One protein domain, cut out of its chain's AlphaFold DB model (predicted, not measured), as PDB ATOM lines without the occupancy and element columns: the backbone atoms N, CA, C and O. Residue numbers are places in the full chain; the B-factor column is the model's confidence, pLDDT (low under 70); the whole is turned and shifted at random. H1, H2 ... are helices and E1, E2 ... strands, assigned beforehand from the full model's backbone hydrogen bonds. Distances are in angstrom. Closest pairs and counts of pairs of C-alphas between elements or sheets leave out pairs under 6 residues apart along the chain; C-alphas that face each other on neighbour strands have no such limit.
ATOM      1  N   GLU A   2       9.354  53.283  31.730       96.62
ATOM      2  CA  GLU A   2      10.016  53.815  30.519       96.62
ATOM      3  C   GLU A   2      11.280  53.046  30.102       96.62
ATOM      4  O   GLU A   2      11.862  53.324  29.058       96.62
ATOM      5  N   GLU A   3      11.703  52.060  30.894       97.56
ATOM      6  CA  GLU A   3      12.793  51.159  30.524       97.56
ATOM      7  C   GLU A   3      12.517  50.464  29.193       97.56
ATOM      8  O   GLU A   3      11.392  50.032  28.920       97.56
ATOM      9  N   ILE A   4      13.572  50.338  28.391       98.00
ATOM     10  CA  ILE A   4      13.521  49.716  27.075       98.00
ATOM     11  C   ILE A   4      13.827  48.228  27.199       98.00
ATOM     12  O   ILE A   4      14.935  47.845  27.569       98.00
ATOM     13  N   ALA A   5      12.862  47.409  26.801       97.94
ATOM     14  CA  ALA A   5      13.019  45.976  26.633       97.94
ATOM     15  C   ALA A   5      13.230  45.643  25.151       97.94
ATOM     16  O   ALA A   5      12.567  46.201  24.270       97.94
ATOM     17  N   THR A   6      14.154  44.724  24.874       97.88
ATOM     18  CA  THR A   6      14.429  44.238  23.514       97.88
ATOM     19  C   THR A   6      13.883  42.828  23.356       97.88
ATOM     20  O   THR A   6      14.256  41.927  24.102       97.88
ATOM     21  N   ALA A   7      13.022  42.618  22.363       96.75
ATOM     22  CA  ALA A   7      12.479  41.300  22.075       96.75
ATOM     23  C   ALA A   7      13.533  40.410  21.408       96.75
ATOM     24  O   ALA A   7      14.002  40.708  20.308       96.75
ATOM     25  N   THR A   8      13.913  39.308  22.049       96.31
ATOM     26  CA  THR A   8      14.825  38.331  21.444       96.31
ATOM     27  C   THR A   8      14.064  37.385  20.517       96.31
ATOM     28  O   THR A   8      12.834  37.300  20.555       96.31
ATOM     29  N   GLN A   9      14.794  36.636  19.685       94.00
ATOM     30  CA  GLN A   9      14.196  35.588  18.853       94.00
ATOM     31  C   GLN A   9      13.464  34.536  19.703       94.00
ATOM     32  O   GLN A   9      12.447  33.991  19.280       94.00
ATOM     33  N   ASP A  10      13.958  34.280  20.917       92.38
ATOM     34  CA  ASP A  10      13.386  33.293  21.826       92.38
ATOM     35  C   ASP A  10      11.985  33.697  22.318       92.38
ATOM     36  O   ASP A  10      11.085  32.857  22.372       92.38
ATOM     37  N   CYS A  11      11.759  34.994  22.566       93.94
ATOM     38  CA  CYS A  11      10.461  35.521  23.004       93.94
ATOM     39  C   CYS A  11       9.338  35.305  21.983       93.94
ATOM     40  O   CYS A  11       8.171  35.220  22.371       93.94
ATOM     41  N   ILE A  12       9.678  35.240  20.694       94.56
ATOM     42  CA  ILE A  12       8.709  35.164  19.595       94.56
ATOM     43  C   ILE A  12       8.663  33.788  18.915       94.56
ATOM     44  O   ILE A  12       7.963  33.611  17.921       94.56
ATOM     45  N   GLY A  13       9.417  32.808  19.423       93.94
ATOM     46  CA  GLY A  13       9.466  31.464  18.850       93.94
ATOM     47  C   GLY A  13       8.116  30.752  18.955       93.94
ATOM     48  O   GLY A  13       7.534  30.693  20.036       93.94
ATOM     49  N   VAL A  14       7.637  30.177  17.850       93.94
ATOM     50  CA  VAL A  14       6.323  29.518  17.747       93.94
ATOM     51  C   VAL A  14       6.444  27.997  17.666       93.94
ATOM     52  O   VAL A  14       7.397  27.465  17.102       93.94
ATOM     53  N   VAL A  15       5.438  27.296  18.183       93.06
ATOM     54  CA  VAL A  15       5.208  25.858  17.971       93.06
ATOM     55  C   VAL A  15       3.786  25.627  17.455       93.06
ATOM     56  O   VAL A  15       2.917  26.496  17.593       93.06
ATOM     57  N   SER A  16       3.530  24.464  16.850       89.31
ATOM     58  CA  SER A  16       2.168  24.108  16.443       89.31
ATOM     59  C   SER A  16       1.290  23.772  17.664       89.31
ATOM     60  O   SER A  16       1.815  23.350  18.703       89.31
ATOM     61  N   PRO A  17      -0.043  23.914  17.557       86.31
ATOM     62  CA  PRO A  17      -0.982  23.492  18.597       86.31
ATOM     63  C   PRO A  17      -0.834  22.024  19.021       86.31
ATOM     64  O   PRO A  17      -1.010  21.674  20.188       86.31
ATOM     65  N   GLU A  18      -0.525  21.139  18.073       86.62
ATOM     66  CA  GLU A  18      -0.318  19.706  18.304       86.62
ATOM     67  C   GLU A  18       0.938  19.479  19.145       86.62
ATOM     68  O   GLU A  18       0.885  18.758  20.139       86.62
ATOM     69  N   VAL A  19       2.036  20.159  18.795       87.50
ATOM     70  CA  VAL A  19       3.304  20.097  19.533       87.50
ATOM     71  C   VAL A  19       3.131  20.630  20.956       87.50
ATOM     72  O   VAL A  19       3.534  19.963  21.903       87.50
ATOM     73  N   ARG A  20       2.445  21.769  21.129       87.00
ATOM     74  CA  ARG A  20       2.164  22.353  22.454       87.00
ATOM     75  C   ARG A  20       1.358  21.428  23.366       87.00
ATOM     76  O   ARG A  20       1.530  21.459  24.581       87.00
ATOM     77  N   ARG A  21       0.442  20.645  22.795       84.69
ATOM     78  CA  ARG A  21      -0.420  19.717  23.543       84.69
ATOM     79  C   ARG A  21       0.209  18.335  23.736       84.69
ATOM     80  O   ARG A  21      -0.376  17.511  24.436       84.69
ATOM     81  N   ALA A  22       1.372  18.070  23.142       82.88
ATOM     82  CA  ALA A  22       2.028  16.777  23.248       82.88
ATOM     83  C   ALA A  22       2.486  16.500  24.702       82.88
ATOM     84  O   ALA A  22       3.094  17.365  25.331       82.88
ATOM     85  N   PRO A  23       2.266  15.286  25.247       71.06
ATOM     86  CA  PRO A  23       2.670  14.938  26.617       71.06
ATOM     87  C   PRO A  23       4.186  14.969  26.863       71.06
ATOM     88  O   PRO A  23       4.622  15.148  28.001       71.06
ATOM     89  N   LYS A  24       4.977  14.756  25.803       63.47
ATOM     90  CA  LYS A  24       6.442  14.816  25.793       63.47
ATOM     91  C   LYS A  24       6.864  16.094  25.065       63.47
ATOM     92  O   LYS A  24       7.057  16.082  23.853       63.47
ATOM     93  N   GLY A  25       6.932  17.206  25.791       59.94
ATOM     94  CA  GLY A  25       7.377  18.484  25.238       59.94
ATOM     95  C   GLY A  25       8.902  18.552  25.163       59.94
ATOM     96  O   GLY A  25       9.571  18.379  26.174       59.94
ATOM     97  N   GLY A  26       9.448  18.808  23.971       78.38
ATOM     98  CA  GLY A  26      10.866  19.137  23.745       78.38
ATOM     99  C   GLY A  26      11.105  20.638  23.564       78.38
ATOM    100  O   GLY A  26      12.092  21.040  22.955       78.38
ATOM    101  N   HIS A  27      10.161  21.470  24.005       87.62
ATOM    102  CA  HIS A  27      10.219  22.917  23.858       87.62
ATOM    103  C   HIS A  27       9.864  23.608  25.177       87.62
ATOM    104  O   HIS A  27       9.075  23.063  25.954       87.62
ATOM    105  N   PRO A  28      10.360  24.833  25.409       91.44
ATOM    106  CA  PRO A  28       9.960  25.598  26.577       91.44
ATOM    107  C   PRO A  28       8.454  25.887  26.580       91.44
ATOM    108  O   PRO A  28       7.844  26.148  25.533       91.44
ATOM    109  N   SER A  29       7.841  25.864  27.760       92.31
ATOM    110  CA  SER A  29       6.405  26.114  27.969       92.31
ATOM    111  C   SER A  29       5.954  27.484  27.446       92.31
ATOM    112  O   SER A  29       4.820  27.620  26.973       92.31
ATOM    113  N   TYR A  30       6.856  28.467  27.479       94.12
ATOM    114  CA  TYR A  30       6.653  29.847  27.042       94.12
ATOM    115  C   TYR A  30       6.752  30.056  25.523       94.12
ATOM    116  O   TYR A  30       6.637  31.182  25.044       94.12
ATOM    117  N   ARG A  31       6.973  29.002  24.720       95.19
ATOM    118  CA  ARG A  31       6.848  29.131  23.259       95.19
ATOM    119  C   ARG A  31       5.479  29.713  22.891       95.19
ATOM    120  O   ARG A  31       4.485  29.499  23.574       95.19
ATOM    121  N   LEU A  32       5.393  30.421  21.784       94.75
ATOM    122  CA  LEU A  32       4.120  30.905  21.269       94.75
ATOM    123  C   LEU A  32       3.418  29.802  20.469       94.75
ATOM    124  O   LEU A  32       3.998  28.761  20.165       94.75
ATOM    125  N   GLU A  33       2.156  30.020  20.126       90.81
ATOM    126  CA  GLU A  33       1.368  29.132  19.270       90.81
ATOM    127  C   GLU A  33       1.008  29.881  17.984       90.81
ATOM    128  O   GLU A  33       0.689  31.069  18.037       90.81
ATOM    129  N   THR A  34       1.036  29.212  16.829       85.12
ATOM    130  CA  THR A  34       0.850  29.846  15.503       85.12
ATOM    131  C   THR A  34      -0.476  30.597  15.318       85.12
ATOM    132  O   THR A  34      -0.580  31.434  14.427       85.12
ATOM    133  N   ARG A  35      -1.489  30.319  16.147       82.12
ATOM    134  CA  ARG A  35      -2.797  31.005  16.158       82.12
ATOM    135  C   ARG A  35      -3.074  31.764  17.463       82.12
ATOM    136  O   ARG A  35      -4.203  32.185  17.697       82.12
ATOM    137  N   GLY A  36      -2.065  31.905  18.321       87.56
ATOM    138  CA  GLY A  36      -2.160  32.675  19.555       87.56
ATOM    139  C   GLY A  36      -2.191  34.178  19.286       87.56
ATOM    140  O   GLY A  36      -1.673  34.660  18.279       87.56
ATOM    141  N   THR A  37      -2.783  34.934  20.205       93.88
ATOM    142  CA  THR A  37      -2.787  36.400  20.153       93.88
ATOM    143  C   THR A  37      -1.392  36.973  20.396       93.88
ATOM    144  O   THR A  37      -0.615  36.463  21.204       93.88
ATOM    145  N   THR A  38      -1.076  38.067  19.713       94.69
ATOM    146  CA  THR A  38       0.205  38.771  19.824       94.69
ATOM    147  C   THR A  38      -0.048  40.275  19.926       94.69
ATOM    148  O   THR A  38      -1.078  40.782  19.478       94.69
ATOM    149  N   ALA A  39       0.897  41.001  20.514       96.12
ATOM    150  CA  ALA A  39       1.008  42.451  20.394       96.12
ATOM    151  C   ALA A  39       1.803  42.847  19.131       96.12
ATOM    152  O   ALA A  39       2.141  44.019  18.945       96.12
ATOM    153  N   TRP A  40       2.071  41.871  18.256       95.19
ATOM    154  CA  TRP A  40       2.832  41.986  17.018       95.19
ATOM    155  C   TRP A  40       4.280  42.424  17.226       95.19
ATOM    156  O   TRP A  40       4.819  43.132  16.384       95.19
ATOM    157  N   VAL A  41       4.918  42.047  18.331       96.81
ATOM    158  CA  VAL A  41       6.320  42.375  18.613       96.81
ATOM    159  C   VAL A  41       7.243  41.574  17.688       96.81
ATOM    160  O   VAL A  41       7.076  40.369  17.505       96.81
ATOM    161  N   LYS A  42       8.237  42.240  17.093       97.00
ATOM    162  CA  LYS A  42       9.226  41.632  16.187       97.00
ATOM    163  C   LYS A  42      10.546  41.351  16.908       97.00
ATOM    164  O   LYS A  42      10.925  42.066  17.831       97.00
ATOM    165  N   ALA A  43      11.306  40.361  16.442       97.31
ATOM    166  CA  ALA A  43      12.657  40.125  16.950       97.31
ATOM    167  C   ALA A  43      13.568  41.346  16.723       97.31
ATOM    168  O   ALA A  43      13.563  41.980  15.663       97.31
ATOM    169  N   GLY A  44      14.351  41.680  17.747       97.94
ATOM    170  CA  GLY A  44      15.194  42.871  17.810       97.94
ATOM    171  C   GLY A  44      14.423  44.187  17.963       97.94
ATOM    172  O   GLY A  44      15.027  45.258  17.857       97.94
ATOM    173  N   GLU A  45      13.104  44.146  18.163       98.31
ATOM    174  CA  GLU A  45      12.310  45.344  18.424       98.31
ATOM    175  C   GLU A  45      12.499  45.828  19.861       98.31
ATOM    176  O   GLU A  45      12.504  45.039  20.806       98.31
ATOM    177  N   LYS A  46      12.637  47.145  20.010       98.31
ATOM    178  CA  LYS A  46      12.791  47.851  21.276       98.31
ATOM    179  C   LYS A  46      11.476  48.534  21.630       98.31
ATOM    180  O   LYS A  46      11.005  49.384  20.880       98.31
ATOM    181  N   ASN A  47      10.901  48.172  22.771       98.38
ATOM    182  CA  ASN A  47       9.670  48.767  23.294       98.38
ATOM    183  C   ASN A  47       9.880  49.208  24.743       98.38
ATOM    184  O   ASN A  47      10.632  48.572  25.478       98.38
ATOM    185  N   THR A  48       9.175  50.250  25.182       98.38
ATOM    186  CA  THR A  48       9.083  50.541  26.619       98.38
ATOM    187  C   THR A  48       8.292  49.439  27.327       98.38
ATOM    188  O   THR A  48       7.339  48.885  26.763       98.38
ATOM    189  N   LEU A  49       8.623  49.153  28.591       98.00
ATOM    190  CA  LEU A  49       7.820  48.251  29.427       98.00
ATOM    191  C   LEU A  49       6.351  48.684  29.497       98.00
ATOM    192  O   LEU A  49       5.462  47.839  29.513       98.00
ATOM    193  N   ARG A  50       6.078  49.994  29.477       98.12
ATOM    194  CA  ARG A  50       4.717  50.535  29.389       98.12
ATOM    195  C   ARG A  50       3.979  50.014  28.155       98.12
ATOM    196  O   ARG A  50       2.905  49.437  28.298       98.12
ATOM    197  N   THR A  51       4.549  50.177  26.961       98.31
ATOM    198  CA  THR A  51       3.920  49.717  25.711       98.31
ATOM    199  C   THR A  51       3.714  48.205  25.712       98.31
ATOM    200  O   THR A  51       2.657  47.737  25.289       98.31
ATOM    201  N   LEU A  52       4.668  47.437  26.250       98.38
ATOM    202  CA  LEU A  52       4.518  45.988  26.387       98.38
ATOM    203  C   LEU A  52       3.396  45.610  27.362       98.38
ATOM    204  O   LEU A  52       2.624  44.708  27.051       98.38
ATOM    205  N   LEU A  53       3.245  46.306  28.494       97.75
ATOM    206  CA  LEU A  53       2.152  46.066  29.446       97.75
ATOM    207  C   LEU A  53       0.780  46.352  28.824       97.75
ATOM    208  O   LEU A  53      -0.148  45.561  28.995       97.75
ATOM    209  N   TYR A  54       0.648  47.437  28.059       98.25
ATOM    210  CA  TYR A  54      -0.579  47.705  27.304       98.25
ATOM    211  C   TYR A  54      -0.820  46.653  26.213       98.25
ATOM    212  O   TYR A  54      -1.948  46.189  26.058       98.25
ATOM    213  N   GLY A  55       0.222  46.204  25.507       97.94
ATOM    214  CA  GLY A  55       0.128  45.103  24.542       97.94
ATOM    215  C   GLY A  55      -0.333  43.792  25.191       97.94
ATOM    216  O   GLY A  55      -1.256  43.140  24.700       97.94
ATOM    217  N   LEU A  56       0.236  43.445  26.345       97.81
ATOM    218  CA  LEU A  56      -0.153  42.286  27.143       97.81
ATOM    219  C   LEU A  56      -1.624  42.373  27.566       97.81
ATOM    220  O   LEU A  56      -2.407  41.462  27.303       97.81
ATOM    221  N   MET A  57      -2.028  43.476  28.194       97.06
ATOM    222  CA  MET A  57      -3.352  43.558  28.810       97.06
ATOM    223  C   MET A  57      -4.474  43.840  27.807       97.06
ATOM    224  O   MET A  57      -5.562  43.281  27.954       97.06
ATOM    225  N   MET A  58      -4.228  44.647  26.768       96.62
ATOM    226  CA  MET A  58      -5.257  45.037  25.794       96.62
ATOM    227  C   MET A  58      -5.347  44.095  24.593       96.62
ATOM    228  O   MET A  58      -6.459  43.814  24.151       96.62
ATOM    229  N   GLN A  59      -4.209  43.613  24.071       96.06
ATOM    230  CA  GLN A  59      -4.163  42.693  22.921       96.06
ATOM    231  C   GLN A  59      -4.032  41.226  23.335       96.06
ATOM    232  O   GLN A  59      -4.048  40.341  22.482       96.06
ATOM    233  N   SER A  60      -3.903  40.935  24.637       95.94
ATOM    234  CA  SER A  60      -3.560  39.587  25.103       95.94
ATOM    235  C   SER A  60      -2.266  39.080  24.450       95.94
ATOM    236  O   SER A  60      -2.184  37.919  24.056       95.94
ATOM    237  N   GLY A  61      -1.294  39.977  24.248       97.12
ATOM    238  CA  GLY A  61      -0.087  39.684  23.480       97.12
ATOM    239  C   GLY A  61       0.822  38.687  24.189       97.12
ATOM    240  O   GLY A  61       1.483  39.040  25.167       97.12
ATOM    241  N   ASN A  62       0.869  37.450  23.690       97.62
ATOM    242  CA  ASN A  62       1.677  36.387  24.291       97.62
ATOM    243  C   ASN A  62       3.187  36.673  24.167       97.62
ATOM    244  O   ASN A  62       3.966  36.411  25.082       97.62
ATOM    245  N   ASP A  63       3.582  37.264  23.042       97.94
ATOM    246  CA  ASP A  63       4.917  37.798  22.768       97.94
ATOM    247  C   ASP A  63       5.314  38.899  23.761       97.94
ATOM    248  O   ASP A  63       6.399  38.843  24.333       97.94
ATOM    249  N   ALA A  64       4.428  39.862  24.032       98.25
ATOM    250  CA  ALA A  64       4.683  40.909  25.017       98.25
ATOM    251  C   ALA A  64       4.909  40.325  26.420       98.25
ATOM    252  O   ALA A  64       5.817  40.774  27.117       98.25
ATOM    253  N   ALA A  65       4.150  39.291  26.807       98.38
ATOM    254  CA  ALA A  65       4.351  38.588  28.076       98.38
ATOM    255  C   ALA A  65       5.766  37.993  28.184       98.38
ATOM    256  O   ALA A  65       6.439  38.181  29.196       98.38
ATOM    257  N   ASN A  66       6.239  37.331  27.122       98.50
ATOM    258  CA  ASN A  66       7.585  36.759  27.071       98.50
ATOM    259  C   ASN A  66       8.677  37.828  27.149       98.50
ATOM    260  O   ASN A  66       9.673  37.631  27.842       98.50
ATOM    261  N   VAL A  67       8.508  38.953  26.450       98.62
ATOM    262  CA  VAL A  67       9.490  40.048  26.472       98.62
ATOM    263  C   VAL A  67       9.550  40.700  27.852       98.62
ATOM    264  O   VAL A  67      10.643  40.973  28.341       98.62
ATOM    265  N   ILE A  68       8.401  40.908  28.506       98.50
ATOM    266  CA  ILE A  68       8.347  41.422  29.881       98.50
ATOM    267  C   ILE A  68       9.054  40.454  30.833       98.50
ATOM    268  O   ILE A  68       9.927  40.881  31.582       98.50
ATOM    269  N   ALA A  69       8.716  39.163  30.778       98.38
ATOM    270  CA  ALA A  69       9.317  38.140  31.632       98.38
ATOM    271  C   ALA A  69      10.843  38.074  31.460       98.38
ATOM    272  O   ALA A  69      11.588  38.084  32.442       98.38
ATOM    273  N   LEU A  70      11.316  38.080  30.209       98.31
ATOM    274  CA  LEU A  70      12.743  38.096  29.902       98.31
ATOM    275  C   LEU A  70      13.431  39.355  30.441       98.31
ATOM    276  O   LEU A  70      14.504  39.249  31.020       98.31
ATOM    277  N   HIS A  71      12.837  40.537  30.252       98.12
ATOM    278  CA  HIS A  71      13.428  41.798  30.710       98.12
ATOM    279  C   HIS A  71      13.521  41.871  32.235       98.12
ATOM    280  O   HIS A  71      14.539  42.307  32.761       98.12
ATOM    281  N   VAL A  72      12.474  41.435  32.941       97.56
ATOM    282  CA  VAL A  72      12.392  41.531  34.406       97.56
ATOM    283  C   VAL A  72      13.387  40.596  35.091       97.56
ATOM    284  O   VAL A  72      14.089  41.026  36.002       97.56
ATOM    285  N   SER A  73      13.477  39.341  34.648       97.75
ATOM    286  CA  SER A  73      14.258  38.321  35.366       97.75
ATOM    287  C   SER A  73      15.539  37.905  34.636       97.75
ATOM    288  O   SER A  73      16.302  37.084  35.147       97.75
ATOM    289  N   GLY A  74      15.785  38.438  33.433       96.75
ATOM    290  CA  GLY A  74      16.889  38.061  32.537       96.75
ATOM    291  C   GLY A  74      16.699  36.706  31.843       96.75
ATOM    292  O   GLY A  74      17.430  36.374  30.913       96.75
ATOM    293  N   ASN A  75      15.716  35.919  32.283       96.19
ATOM    294  CA  ASN A  75      15.388  34.585  31.800       96.19
ATOM    295  C   ASN A  75      13.901  34.303  32.097       96.19
ATOM    296  O   ASN A  75      13.423  34.602  33.191       96.19
ATOM    297  N   ILE A  76      13.167  33.738  31.131       97.50
ATOM    298  CA  ILE A  76      11.716  33.519  31.264       97.50
ATOM    299  C   ILE A  76      11.396  32.407  32.273       97.50
ATOM    300  O   ILE A  76      10.444  32.543  33.030       97.50
ATOM    301  N   GLU A  77      12.176  31.328  32.330       96.12
ATOM    302  CA  GLU A  77      11.974  30.248  33.310       96.12
ATOM    303  C   GLU A  77      12.170  30.770  34.734       96.12
ATOM    304  O   GLU A  77      11.315  30.566  35.592       96.12
ATOM    305  N   LYS A  78      13.218  31.573  34.948       97.81
ATOM    306  CA  LYS A  78      13.450  32.256  36.224       97.81
ATOM    307  C   LYS A  78      12.286  33.179  36.604       97.81
ATOM    308  O   LYS A  78      11.866  33.177  37.758       97.81
ATOM    309  N   PHE A  79      11.723  33.925  35.649       98.38
ATOM    310  CA  PHE A  79      10.519  34.729  35.895       98.38
ATOM    311  C   PHE A  79       9.338  33.865  36.353       98.38
ATOM    312  O   PHE A  79       8.584  34.259  37.241       98.38
ATOM    313  N   MET A  80       9.165  32.674  35.771       97.94
ATOM    314  CA  MET A  80       8.106  31.752  36.181       97.94
ATOM    315  C   MET A  80       8.315  31.225  37.605       97.94
ATOM    316  O   MET A  80       7.340  31.119  38.355       97.94
ATOM    317  N   ASP A  81       9.556  30.942  38.001       97.81
ATOM    318  CA  ASP A  81       9.887  30.538  39.371       97.81
ATOM    319  C   ASP A  81       9.571  31.651  40.377       97.81
ATOM    320  O   ASP A  81       8.874  31.412  41.368       97.81
ATOM    321  N   GLU A  82      10.009  32.879  40.083       98.25
ATOM    322  CA  GLU A  82       9.746  34.075  40.890       98.25
ATOM    323  C   GLU A  82       8.241  34.368  40.988       98.25
ATOM    324  O   GLU A  82       7.722  34.632  42.075       98.25
ATOM    325  N   MET A  83       7.505  34.253  39.878       97.12
ATOM    326  CA  MET A  83       6.057  34.452  39.861       97.12
ATOM    327  C   MET A  83       5.338  33.406  40.720       97.12
ATOM    328  O   MET A  83       4.483  33.763  41.529       97.12
ATOM    329  N   ASN A  84       5.680  32.120  40.604       97.56
ATOM    330  CA  ASN A  84       5.054  31.088  41.435       97.56
ATOM    331  C   ASN A  84       5.468  31.199  42.909       97.56
ATOM    332  O   ASN A  84       4.660  30.902  43.792       97.56
ATOM    333  N   GLN A  85       6.693  31.644  43.204       97.50
ATOM    334  CA  GLN A  85       7.104  31.967  44.569       97.50
ATOM    335  C   GLN A  85       6.238  33.087  45.147       97.50
ATOM    336  O   GLN A  85       5.658  32.908  46.219       97.50
ATOM    337  N   PHE A  86       6.072  34.180  44.408       96.44
ATOM    338  CA  PHE A  86       5.205  35.285  44.797       96.44
ATOM    339  C   PHE A  86       3.765  34.814  45.074       96.44
ATOM    340  O   PHE A  86       3.173  35.173  46.093       96.44
ATOM    341  N   MET A  87       3.203  33.950  44.222       95.69
ATOM    342  CA  MET A  87       1.859  33.392  44.427       95.69
ATOM    343  C   MET A  87       1.755  32.596  45.738       95.69
ATOM    344  O   MET A  87       0.792  32.769  46.492       95.69
ATOM    345  N   ARG A  88       2.765  31.775  46.057       95.25
ATOM    346  CA  ARG A  88       2.832  31.031  47.327       95.25
ATOM    347  C   ARG A  88       2.916  31.964  48.534       95.25
ATOM    348  O   ARG A  88       2.200  31.744  49.508       95.25
ATOM    349  N   GLU A  89       3.728  33.016  48.458       96.25
ATOM    350  CA  GLU A  89       3.860  34.035  49.510       96.25
ATOM    351  C   GLU A  89       2.547  34.796  49.750       96.25
ATOM    352  O   GLU A  89       2.244  35.176  50.880       96.25
ATOM    353  N   LYS A  90       1.717  34.962  48.713       94.69
ATOM    354  CA  LYS A  90       0.357  35.521  48.821       94.69
ATOM    355  C   LYS A  90      -0.712  34.500  49.229       94.69
ATOM    356  O   LYS A  90      -1.892  34.839  49.286       94.69
ATOM    357  N   GLY A  91      -0.323  33.263  49.539       95.31
ATOM    358  CA  GLY A  91      -1.232  32.210  49.995       95.31
ATOM    359  C   GLY A  91      -2.109  31.607  48.893       95.31
ATOM    360  O   GLY A  91      -3.113  30.967  49.207       95.31
ATOM    361  N   LEU A  92      -1.742  31.787  47.622       96.44
ATOM    362  CA  LEU A  92      -2.475  31.303  46.447       96.44
ATOM    363  C   LEU A  92      -2.011  29.881  46.106       96.44
ATOM    364  O   LEU A  92      -1.264  29.642  45.161       96.44
ATOM    365  N   LYS A  93      -2.379  28.937  46.978       90.25
ATOM    366  CA  LYS A  93      -1.819  27.574  47.015       90.25
ATOM    367  C   LYS A  93      -2.344  26.647  45.918       90.25
ATOM    368  O   LYS A  93      -1.737  25.608  45.681       90.25
ATOM    369  N   SER A  94      -3.445  27.007  45.265       95.69
ATOM    370  CA  SER A  94      -4.089  26.194  44.227       95.69
ATOM    371  C   SER A  94      -3.796  26.731  42.823       95.69
ATOM    372  O   SER A  94      -4.561  26.491  41.887       95.69
ATOM    373  N   THR A  95      -2.694  27.474  42.686       96.44
ATOM    374  CA  THR A  95      -2.261  28.101  41.439       96.44
ATOM    375  C   THR A  95      -0.828  27.711  41.102       96.44
ATOM    376  O   THR A  95       0.063  27.788  41.945       96.44
ATOM    377  N   ASN A  96      -0.615  27.315  39.850       96.81
ATOM    378  CA  ASN A  96       0.694  27.074  39.264       96.81
ATOM    379  C   ASN A  96       0.686  27.562  37.815       96.81
ATOM    380  O   ASN A  96      -0.103  27.090  36.995       96.81
ATOM    381  N   PHE A  97       1.579  28.484  37.483       97.31
ATOM    382  CA  PHE A  97       1.726  28.992  36.127       97.31
ATOM    383  C   PHE A  97       3.014  28.473  35.514       97.31
ATOM    384  O   PHE A  97       4.075  28.544  36.120       97.31
ATOM    385  N   THR A  98       2.943  27.984  34.279       96.06
ATOM    386  CA  THR A  98       4.128  27.452  33.583       96.06
ATOM    387  C   THR A  98       4.661  28.368  32.493       96.06
ATOM    388  O   THR A  98       5.734  28.121  31.966       96.06
ATOM    389  N   ASN A  99       3.921  29.408  32.119       96.38
ATOM    390  CA  ASN A  99       4.312  30.380  31.105       96.38
ATOM    391  C   ASN A  99       3.662  31.744  31.406       96.38
ATOM    392  O   ASN A  99       2.629  31.769  32.083       96.38
ATOM    393  N   PRO A 100       4.223  32.863  30.911       97.12
ATOM    394  CA  PRO A 100       3.769  34.202  31.291       97.12
ATOM    395  C   PRO A 100       2.486  34.644  30.567       97.12
ATOM    396  O   PRO A 100       1.876  35.639  30.946       97.12
ATOM    397  N   HIS A 101       2.074  33.931  29.515       95.50
ATOM    398  CA  HIS A 101       0.990  34.348  28.620       95.50
ATOM    399  C   HIS A 101      -0.322  33.560  28.782       95.50
ATOM    400  O   HIS A 101      -1.346  33.954  28.230       95.50
ATOM    401  N   GLY A 102      -0.321  32.448  29.521       93.44
ATOM    402  CA  GLY A 102      -1.521  31.642  29.776       93.44
ATOM    403  C   GLY A 102      -1.920  30.691  28.644       93.44
ATOM    404  O   GLY A 102      -3.068  30.251  28.590       93.44
ATOM    405  N   LEU A 103      -0.997  30.353  27.729       92.94
ATOM    406  CA  LEU A 103      -1.281  29.294  26.749       92.94
ATOM    407  C   LEU A 103      -1.236  27.939  27.452       92.94
ATOM    408  O   LEU A 103      -0.575  27.773  28.480       92.94
ATOM    409  N   TYR A 104      -1.909  26.959  26.850       91.00
ATOM    410  CA  TYR A 104      -2.058  25.641  27.446       91.00
ATOM    411  C   TYR A 104      -0.714  25.005  27.815       91.00
ATOM    412  O   TYR A 104       0.238  24.989  27.026       91.00
ATOM    413  N   HIS A 105      -0.702  24.440  29.016       90.56
ATOM    414  CA  HIS A 105       0.240  23.454  29.509       90.56
ATOM    415  C   HIS A 105      -0.486  22.668  30.605       90.56
ATOM    416  O   HIS A 105      -1.249  23.258  31.369       90.56
ATOM    417  N   ARG A 106      -0.259  21.356  30.713       88.81
ATOM    418  CA  ARG A 106      -1.023  20.492  31.635       88.81
ATOM    419  C   ARG A 106      -0.915  20.907  33.112       88.81
ATOM    420  O   ARG A 106      -1.830  20.675  33.884       88.81
ATOM    421  N   GLU A 107       0.207  21.519  33.486       92.12
ATOM    422  CA  GLU A 107       0.481  21.989  34.854       92.12
ATOM    423  C   GLU A 107       0.079  23.460  35.061       92.12
ATOM    424  O   GLU A 107       0.247  23.982  36.156       92.12
ATOM    425  N   HIS A 108      -0.430  24.146  34.030       93.88
ATOM    426  CA  HIS A 108      -0.848  25.547  34.117       93.88
ATOM    427  C   HIS A 108      -2.287  25.622  34.629       93.88
ATOM    428  O   HIS A 108      -3.236  25.435  33.869       93.88
ATOM    429  N   MET A 109      -2.442  25.862  35.927       95.00
ATOM    430  CA  MET A 109      -3.701  25.702  36.647       95.00
ATOM    431  C   MET A 109      -3.903  26.838  37.649       95.00
ATOM    432  O   MET A 109      -2.949  27.371  38.207       95.00
ATOM    433  N   THR A 110      -5.159  27.189  37.899       96.75
ATOM    434  CA  THR A 110      -5.568  28.151  38.930       96.75
ATOM    435  C   THR A 110      -7.006  27.866  39.353       96.75
ATOM    436  O   THR A 110      -7.726  27.125  38.680       96.75
ATOM    437  N   THR A 111      -7.464  28.499  40.431       97.31
ATOM    438  CA  THR A 111      -8.877  28.508  40.834       97.31
ATOM    439  C   THR A 111      -9.506  29.885  40.638       97.31
ATOM    440  O   THR A 111      -8.806  30.894  40.517       97.31
ATOM    441  N   THR A 142       8.471  52.396  16.823       98.00
ATOM    442  CA  THR A 142       9.647  51.677  17.315       98.00
ATOM    443  C   THR A 142      10.717  51.610  16.234       98.00
ATOM    444  O   THR A 142      10.500  51.946  15.074       98.00
ATOM    445  N   ASN A 143      11.880  51.058  16.578       98.38
ATOM    446  CA  ASN A 143      12.949  50.795  15.613       98.38
ATOM    447  C   ASN A 143      12.585  49.765  14.518       98.38
ATOM    448  O   ASN A 143      13.422  49.484  13.659       98.38
ATOM    449  N   LYS A 144      11.407  49.131  14.575       98.06
ATOM    450  CA  LYS A 144      10.977  48.101  13.614       98.06
ATOM    451  C   LYS A 144       9.589  48.338  13.025       98.06
ATOM    452  O   LYS A 144       9.227  47.620  12.084       98.06
ATOM    453  N   GLN A 145       8.783  49.229  13.605       96.94
ATOM    454  CA  GLN A 145       7.364  49.373  13.275       96.94
ATOM    455  C   GLN A 145       6.894  50.822  13.421       96.94
ATOM    456  O   GLN A 145       7.282  51.464  14.395       96.94
ATOM    457  N   PRO A 146       6.030  51.312  12.511       97.88
ATOM    458  CA  PRO A 146       5.424  52.633  12.645       97.88
ATOM    459  C   PRO A 146       4.485  52.684  13.857       97.88
ATOM    460  O   PRO A 146       4.070  51.646  14.384       97.88
ATOM    461  N   ALA A 147       4.114  53.895  14.272       97.75
ATOM    462  CA  ALA A 147       3.097  54.091  15.301       97.75
ATOM    463  C   ALA A 147       1.752  53.455  14.896       97.75
ATOM    464  O   ALA A 147       1.372  53.421  13.724       97.75
ATOM    465  N   THR A 148       1.029  52.933  15.883       96.75
ATOM    466  CA  THR A 148      -0.247  52.219  15.714       96.75
ATOM    467  C   THR A 148      -1.092  52.392  16.988       96.75
ATOM    468  O   THR A 148      -0.795  53.233  17.836       96.75
ATOM    469  N   GLN A 149      -2.183  51.646  17.143       97.00
ATOM    470  CA  GLN A 149      -3.109  51.751  18.260       97.00
ATOM    471  C   GLN A 149      -3.502  50.368  18.776       97.00
ATOM    472  O   GLN A 149      -3.857  49.471  18.014       97.00
ATOM    473  N   PHE A 150      -3.486  50.213  20.096       97.69
ATOM    474  CA  PHE A 150      -4.080  49.072  20.776       97.69
ATOM    475  C   PHE A 150      -5.508  49.400  21.196       97.69
ATOM    476  O   PHE A 150      -5.773  50.450  21.778       97.69
ATOM    477  N   VAL A 151      -6.423  48.467  20.941       95.94
ATOM    478  CA  VAL A 151      -7.837  48.562  21.324       95.94
ATOM    479  C   VAL A 151      -8.197  47.394  22.230       95.94
ATOM    480  O   VAL A 151      -7.920  46.240  21.912       95.94
ATOM    481  N   GLN A 152      -8.828  47.695  23.358       94.81
ATOM    482  CA  GLN A 152      -9.162  46.725  24.396       94.81
ATOM    483  C   GLN A 152     -10.087  45.606  23.883       94.81
ATOM    484  O   GLN A 152     -11.076  45.857  23.189       94.81
ATOM    485  N   PHE A 153      -9.822  44.355  24.258       92.19
ATOM    486  CA  PHE A 153     -10.703  43.218  23.965       92.19
ATOM    487  C   PHE A 153     -11.866  43.080  24.948       92.19
ATOM    488  O   PHE A 153     -12.931  42.587  24.566       92.19
TER     489      PHE A 153
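AT A GLANCE: This is residues 2 to 111 and 142 to 153 of the 359 residues of a protein of Chlamydiae bacterium (UniProt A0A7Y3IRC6). Look first for a small two-strand ribbon, E1 and E2, with E1 packed on a core made by the helical hairpin H2 and H3; H4 makes a corner with H3, and E3 runs past H2. Long loops, residues 22 to 45 and 90 to 111, make up much of the rest, and the short H1 lies at the outside, touching no helix. The printed part has 122 residues, in the order E1 H1 E2 H2 H3 H4 E3, with E1 and E2 antiparallel; it is mostly helix, though under half of the residues are in named elements. It is compact, with a radius of gyration of the C-alphas of 14.5 A and spans of 41 by 34 by 29 A.

IN THESE COORDINATES: Find C-alpha 4 at (13.521, 49.716, 27.075), where E1, residues 4 to 6, begins; E2 is residues 46 to 48. H2, residues 49 to 59, is 14.7 A long, H3, residues 62 to 73, 16.9 A, and H4, residues 76 to 89, 19.9 A. H1 is residues 17 to 21, and E3, residues 148 to 151, ends at (-7.837, 48.562, 21.324).

HOW THE PARTS SIT: Start at E1 and E2, where N 5 and O 47 are within hydrogen-bond range at 2.8 A. The closest C-alphas of E1 and H3, Ala 5 and His 71, are 5.9 A apart. H2 and H3, a hairpin, touch at the C-alphas of Leu 52 and Ala 64, 5.3 A, at a shallow tilt of 31 degrees, opposite ways. H4, with residues 76 to 80 alone, touches H3 about perpendicular at 79 degrees, closest at the C-alphas of Leu 70 and Ile 76, 4.9 A. E3 pairs with no named strand; its Val 151 and Met 58 of H2 are the closest C-alphas, 6.3 A. In H1, H2, H3 and H4 every O i to N i+4 pair is within hydrogen-bond range.

THE WHOLE: Residues 112 to 141 are not printed, and C-alphas 111 and 142 are 37.9 A apart across this cut. The link from H1 to E2 is long, and residues 24 to 25 are under 70 in pLDDT.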